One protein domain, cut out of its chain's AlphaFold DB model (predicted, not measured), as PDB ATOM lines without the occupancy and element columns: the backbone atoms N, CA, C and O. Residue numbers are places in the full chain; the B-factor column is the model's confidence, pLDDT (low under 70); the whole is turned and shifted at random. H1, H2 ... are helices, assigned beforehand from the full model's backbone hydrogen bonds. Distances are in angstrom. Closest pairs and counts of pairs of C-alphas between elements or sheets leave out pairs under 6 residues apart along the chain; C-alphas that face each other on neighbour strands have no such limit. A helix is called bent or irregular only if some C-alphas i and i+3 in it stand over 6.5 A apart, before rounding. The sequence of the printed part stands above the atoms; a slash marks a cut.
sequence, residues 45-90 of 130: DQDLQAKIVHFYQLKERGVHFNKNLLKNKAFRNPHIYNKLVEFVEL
ATOM      1  N   ASP A  45      19.535 100.964  51.736       92.81
ATOM      2  CA  ASP A  45      20.617 101.602  52.477       92.81
ATOM      3  C   ASP A  45      21.906 101.599  51.636       92.81
ATOM      4  O   ASP A  45      22.400 100.544  51.218       92.81
ATOM      5  N   GLN A  46      22.446 102.792  51.387       93.69
ATOM      6  CA  GLN A  46      23.616 103.000  50.538       93.69
ATOM      7  C   GLN A  46      24.857 102.296  51.099       93.69
ATOM      8  O   GLN A  46      25.641 101.736  50.328       93.69
ATOM      9  N   ASP A  47      25.009 102.247  52.426       94.12
ATOM     10  CA  ASP A  47      26.144 101.581  53.073       94.12
ATOM     11  C   ASP A  47      26.066 100.062  52.883       94.12
ATOM     12  O   ASP A  47      27.061  99.394  52.565       94.12
ATOM     13  N   LEU A  48      24.861  99.502  53.017       91.94
ATOM     14  CA  LEU A  48      24.613  98.087  52.768       91.94
ATOM     15  C   LEU A  48      24.850  97.742  51.295       91.94
ATOM     16  O   LEU A  48      25.509  96.743  50.990       91.94
ATOM     17  N   GLN A  49      24.370  98.582  50.381       94.12
ATOM     18  CA  GLN A  49      24.564  98.395  48.949       94.12
ATOM     19  C   GLN A  49      26.050  98.444  48.574       94.12
ATOM     20  O   GLN A  49      26.529  97.553  47.868       94.12
ATOM     21  N   ALA A  50      26.813  99.403  49.105       94.69
ATOM     22  CA  ALA A  50      28.259  99.486  48.903       94.69
ATOM     23  C   ALA A  50      28.984  98.229  49.416       94.69
ATOM     24  O   ALA A  50      29.867  97.688  48.742       94.69
ATOM     25  N   LYS A  51      28.572  97.710  50.578       93.25
ATOM     26  CA  LYS A  51      29.114  96.472  51.157       93.25
ATOM     27  C   LYS A  51      28.847  95.258  50.271       93.25
ATOM     28  O   LYS A  51      29.746  94.449  50.042       93.25
ATOM     29  N   ILE A  52      27.629  95.139  49.748       93.69
ATOM     30  CA  ILE A  52      27.250  94.066  48.824       93.69
ATOM     31  C   ILE A  52      28.090  94.156  47.547       93.69
ATOM     32  O   ILE A  52      28.718  93.168  47.163       93.69
ATOM     33  N   VAL A  53      28.176  95.340  46.933       94.81
ATOM     34  CA  VAL A  53      28.990  95.579  45.729       94.81
ATOM     35  C   VAL A  53      30.451  95.192  45.966       94.81
ATOM     36  O   VAL A  53      31.051  94.512  45.134       94.81
ATOM     37  N   HIS A  54      31.015  95.536  47.125       92.88
ATOM     38  CA  HIS A  54      32.373  95.141  47.494       92.88
ATOM     39  C   HIS A  54      32.561  93.613  47.518       92.88
ATOM     40  O   HIS A  54      33.519  93.092  46.941       92.88
ATOM     41  N   PHE A  55      31.636  92.870  48.134       91.12
ATOM     42  CA  PHE A  55      31.696  91.404  48.152       91.12
ATOM     43  C   PHE A  55      31.523  90.783  46.761       91.12
ATOM     44  O   PHE A  55      32.176  89.779  46.462       91.12
ATOM     45  N   TYR A  56      30.703  91.383  45.895       93.06
ATOM     46  CA  TYR A  56      30.583  90.960  44.499       93.06
ATOM     47  C   TYR A  56      31.895  91.137  43.734       93.06
ATOM     48  O   TYR A  56      32.377  90.180  43.131       93.06
ATOM     49  N   GLN A  57      32.535  92.304  43.843       94.38
ATOM     50  CA  GLN A  57      33.832  92.560  43.208       94.38
ATOM     51  C   GLN A  57      34.918  91.589  43.693       94.38
ATOM     52  O   GLN A  57      35.749  91.126  42.911       94.38
ATOM     53  N   LEU A  58      34.926  91.244  44.986       91.25
ATOM     54  CA  LEU A  58      35.835  90.227  45.524       91.25
ATOM     55  C   LEU A  58      35.576  88.845  44.911       91.25
ATOM     56  O   LEU A  58      36.527  88.144  44.558       91.25
ATOM     57  N   LYS A  59      34.304  88.469  44.750       90.12
ATOM     58  CA  LYS A  59      33.911  87.197  44.134       90.12
ATOM     59  C   LYS A  59      34.341  87.121  42.667       90.12
ATOM     60  O   LYS A  59      34.867  86.086  42.267       90.12
ATOM     61  N   GLU A  60      34.179  88.196  41.897       92.38
ATOM     62  CA  GLU A  60      34.635  88.280  40.496       92.38
ATOM     63  C   GLU A  60      36.152  88.112  40.366       92.38
ATOM     64  O   GLU A  60      36.632  87.443  39.456       92.38
ATOM     65  N   ARG A  61      36.919  88.628  41.332       91.00
ATOM     66  CA  ARG A  61      38.380  88.451  41.415       91.00
ATOM     67  C   ARG A  61      38.805  87.054  41.895       91.00
ATOM     68  O   ARG A  61      39.989  86.819  42.123       91.00
ATOM     69  N   GLY A  62      37.860  86.135  42.098       88.75
ATOM     70  CA  GLY A  62      38.113  84.770  42.567       88.75
ATOM     71  C   GLY A  62      38.325  84.642  44.081       88.75
ATOM     72  O   GLY A  62      38.651  83.557  44.575       88.75
ATOM     73  N   VAL A  63      38.120  85.715  44.853       87.25
ATOM     74  CA  VAL A  63      38.208  85.679  46.316       87.25
ATOM     75  C   VAL A  63      36.867  85.232  46.884       87.25
ATOM     76  O   VAL A  63      35.917  85.998  47.023       87.25
ATOM     77  N   HIS A  64      36.792  83.961  47.268       86.56
ATOM     78  CA  HIS A  64      35.620  83.432  47.958       86.56
ATOM     79  C   HIS A  64      35.717  83.688  49.462       86.56
ATOM     80  O   HIS A  64      36.468  83.003  50.162       86.56
ATOM     81  N   PHE A  65      34.908  84.622  49.965       85.00
ATOM     82  CA  PHE A  65      34.809  84.935  51.394       85.00
ATOM     83  C   PHE A  65      34.642  83.675  52.258       85.00
ATOM     84  O   PHE A  65      35.434  83.453  53.169       85.00
ATOM     85  N   ASN A  66      33.722  82.777  51.884       85.81
ATOM     86  CA  ASN A  66      33.481  81.528  52.614       85.81
ATOM     87  C   ASN A  66      34.734  80.638  52.706       85.81
ATOM     88  O   ASN A  66      34.981  80.034  53.744       85.81
ATOM     89  N   LYS A  67      35.581  80.592  51.664       88.19
ATOM     90  CA  LYS A  67      36.837  79.820  51.711       88.19
ATOM     91  C   LYS A  67      37.819  80.414  52.720       88.19
ATOM     92  O   LYS A  67      38.497  79.670  53.419       88.19
ATOM     93  N   ASN A  68      37.906  81.740  52.795       86.69
ATOM     94  CA  ASN A  68      38.769  82.416  53.766       86.69
ATOM     95  C   ASN A  68      38.222  82.292  55.191       86.69
ATOM     96  O   ASN A  68      38.996  82.055  56.117       86.69
ATOM     97  N   LEU A  69      36.900  82.361  55.355       86.44
ATOM     98  CA  LEU A  69      36.229  82.158  56.635       86.44
ATOM     99  C   LEU A  69      36.507  80.755  57.197       86.44
ATOM    100  O   LEU A  69      36.925  80.630  58.343       86.44
ATOM    101  N   LEU A  70      36.398  79.712  56.367       86.00
ATOM    102  CA  LEU A  70      36.673  78.324  56.768       86.00
ATOM    103  C   LEU A  70      38.149  78.060  57.121       86.00
ATOM    104  O   LEU A  70      38.445  77.169  57.919       86.00
ATOM    105  N   LYS A  71      39.097  78.829  56.565       87.69
ATOM    106  CA  LYS A  71      40.522  78.741  56.945       87.69
ATOM    107  C   LYS A  71      40.778  79.276  58.358       87.69
ATOM    108  O   LYS A  71      41.731  78.837  59.013       87.69
ATOM    109  N   ASN A  72      39.943  80.195  58.844       89.25
ATOM    110  CA  ASN A  72      40.099  80.790  60.165       89.25
ATOM    111  C   ASN A  72      39.979  79.713  61.259       89.25
ATOM    112  O   ASN A  72      39.003  78.969  61.334       89.25
ATOM    113  N   LYS A  73      40.990  79.621  62.131       87.56
ATOM    114  CA  LYS A  73      41.013  78.651  63.238       87.56
ATOM    115  C   LYS A  73      39.872  78.883  64.231       87.56
ATOM    116  O   LYS A  73      39.325  77.910  64.734       87.56
ATOM    117  N   ALA A  74      39.494  80.138  64.484       85.56
ATOM    118  CA  ALA A  74      38.395  80.462  65.390       85.56
ATOM    119  C   ALA A  74      37.050  79.939  64.864       85.56
ATOM    120  O   ALA A  74      36.246  79.439  65.641       85.56
ATOM    121  N   PHE A  75      36.848  79.979  63.542       86.69
ATOM    122  CA  PHE A  75      35.628  79.493  62.894       86.69
ATOM    123  C   PHE A  75      35.536  77.959  62.858       86.69
ATOM    124  O   PHE A  75      34.452  77.402  62.760       86.69
ATOM    125  N   ARG A  76      36.668  77.254  62.978       86.38
ATOM    126  CA  ARG A  76      36.709  75.783  63.070       86.38
ATOM    127  C   ARG A  76      36.465  75.244  64.482       86.38
ATOM    128  O   ARG A  76      36.464  74.032  64.664       86.38
ATOM    129  N   ASN A  77      36.314  76.110  65.483       88.94
ATOM    130  CA  ASN A  77      36.001  75.691  66.844       88.94
ATOM    131  C   ASN A  77      34.527  75.255  66.918       88.94
ATOM    132  O   ASN A  77      33.676  76.106  66.687       88.94
ATOM    133  N   PRO A  78      34.193  74.010  67.299       84.69
ATOM    134  CA  PRO A  78      32.800  73.580  67.454       84.69
ATOM    135  C   PRO A  78      31.978  74.475  68.398       84.69
ATOM    136  O   PRO A  78      30.787  74.664  68.186       84.69
ATOM    137  N   HIS A  79      32.617  75.106  69.389       87.44
ATOM    138  CA  HIS A  79      31.959  76.043  70.309       87.44
ATOM    139  C   HIS A  79      31.689  77.438  69.717       87.44
ATOM    140  O   HIS A  79      31.102  78.277  70.397       87.44
ATOM    141  N   ILE A  80      32.122  77.735  68.482       90.25
ATOM    142  CA  ILE A  80      31.836  79.029  67.837       90.25
ATOM    143  C   ILE A  80      30.350  79.189  67.527       90.25
ATOM    144  O   ILE A  80      29.859  80.310  67.510       90.25
ATOM    145  N   TYR A  81      29.649  78.075  67.306       87.12
ATOM    146  CA  TYR A  81      28.250  78.063  66.910       87.12
ATOM    147  C   TYR A  81      27.367  78.828  67.907       87.12
ATOM    148  O   TYR A  81      26.701  79.774  67.503       87.12
ATOM    149  N   ASN A  82      27.485  78.546  69.209       88.00
ATOM    150  CA  ASN A  82      26.720  79.245  70.252       88.00
ATOM    151  C   ASN A  82      26.934  80.768  70.220       88.00
ATOM    152  O   ASN A  82      25.998  81.532  70.417       88.00
ATOM    153  N   LYS A  83      28.159  81.220  69.913       89.19
ATOM    154  CA  LYS A  83      28.466  82.654  69.787       89.19
ATOM    155  C   LYS A  83      27.857  83.274  68.535       89.19
ATOM    156  O   LYS A  83      27.554  84.457  68.538       89.19
ATOM    157  N   LEU A  84      27.736  82.507  67.451       89.31
ATOM    158  CA  LEU A  84      27.089  82.971  66.224       89.31
ATOM    159  C   LEU A  84      25.580  83.098  66.424       89.31
ATOM    160  O   LEU A  84      25.010  84.090  65.988       89.31
ATOM    161  N   VAL A  85      24.966  82.131  67.108       89.62
ATOM    162  CA  VAL A  85      23.550  82.183  67.498       89.62
ATOM    163  C   VAL A  85      23.285  83.418  68.360       89.62
ATOM    164  O   VAL A  85      22.413  84.211  68.024       89.62
ATOM    165  N   GLU A  86      24.102  83.638  69.396       90.06
ATOM    166  CA  GLU A  86      24.016  84.822  70.263       90.06
ATOM    167  C   GLU A  86      24.214  86.129  69.478       90.06
ATOM    168  O   GLU A  86      23.445  87.069  69.638       90.06
ATOM    169  N   PHE A  87      25.210  86.188  68.589       90.44
ATOM    170  CA  PHE A  87      25.508  87.382  67.793       90.44
ATOM    171  C   PHE A  87      24.400  87.754  66.797       90.44
ATOM    172  O   PHE A  87      24.216  88.932  66.501       90.44
ATOM    173  N   VAL A  88      23.707  86.759  66.240       90.50
ATOM    174  CA  VAL A  88      22.608  86.958  65.281       90.50
ATOM    175  C   VAL A  88      21.255  87.075  65.995       90.50
ATOM    176  O   VAL A  88      20.254  87.339  65.339       90.50
ATOM    177  N   GLU A  89      21.225  86.907  67.321       90.69
ATOM    178  CA  GLU A  89      19.999  86.867  68.129       90.69
ATOM    179  C   GLU A  89      18.996  85.831  67.589       90.69
ATOM    180  O   GLU A  89      17.791  86.066  67.500       90.69
ATOM    181  N   LEU A  90      19.518  84.673  67.173       90.38
ATOM    182  CA  LEU A  90      18.731  83.632  66.523       90.38
ATOM    183  C   LEU A  90      18.062  82.721  67.560       90.38
ATOM    184  O   LEU A  90      18.734  82.152  68.418       90.38
TER     185      LEU A  90
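AT A GLANCE: This is residues 45 to 90 of the 130 residues of an uncharacterized protein of Rhizophagus irregularis (strain DAOM 181602 / DAOM 197198 / MUCL 43194) (UniProt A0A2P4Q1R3). The printed part is an open arch: H1 is one long leg, H2 bridges across one end, and H3 comes back as a shorter second leg with empty space between the legs. The 46 printed residues include three named helices, in the order H1, H2, H3, and no named strand; the class is all helix. The whole is loose, with a radius of gyration of the C-alphas of 13.6 A, and flat, spanning 32 by 26 by 11 A.

IN THESE COORDINATES: Begin at Asp 45 and find C-alpha 46 at (23.616, 103.000, 50.538); from there H1 runs through residues 46 to 60, 21.0 A from first to last C-alpha. Next look at residues 65 to 71 for H2, 10.1 A long, which begins at C-alpha 65 at (34.809, 84.935, 51.394). H3 holds residues 80 to 88, 12.4 A long, and ends at C-alpha 88 at (22.608, 86.958, 65.281).

HOW THE PARTS SIT: Look first where H1 meets the tight link of 4 residues to H2. H1, with residues 55 to 59 alone, and H2 only just touch, and only at the corner by their link, with 3 pairs of C-alphas within 8 A. Their closest C-alphas, those of Lys 59 and Phe 65, are 7.7 A apart. They run the same way at a steep tilt of 68 degrees, only just short of about perpendicular. Going on, you find H3 apart from H2 and from H1. In H1, H2 and H3 every O i to N i+4 pair is within hydrogen-bond range.

THE WHOLE: The two C-alphas farthest apart, those of Gln 46 and Pro 78, are 35.2 A apart. Residues 45 to 54, of which 46 to 54 belong to H1, are among those that stand free. The printed part has no cut, and the link from H2 to H3, 8 residues, is short. The mean pLDDT of the printed part is 89.8, and no printed residue is under 70.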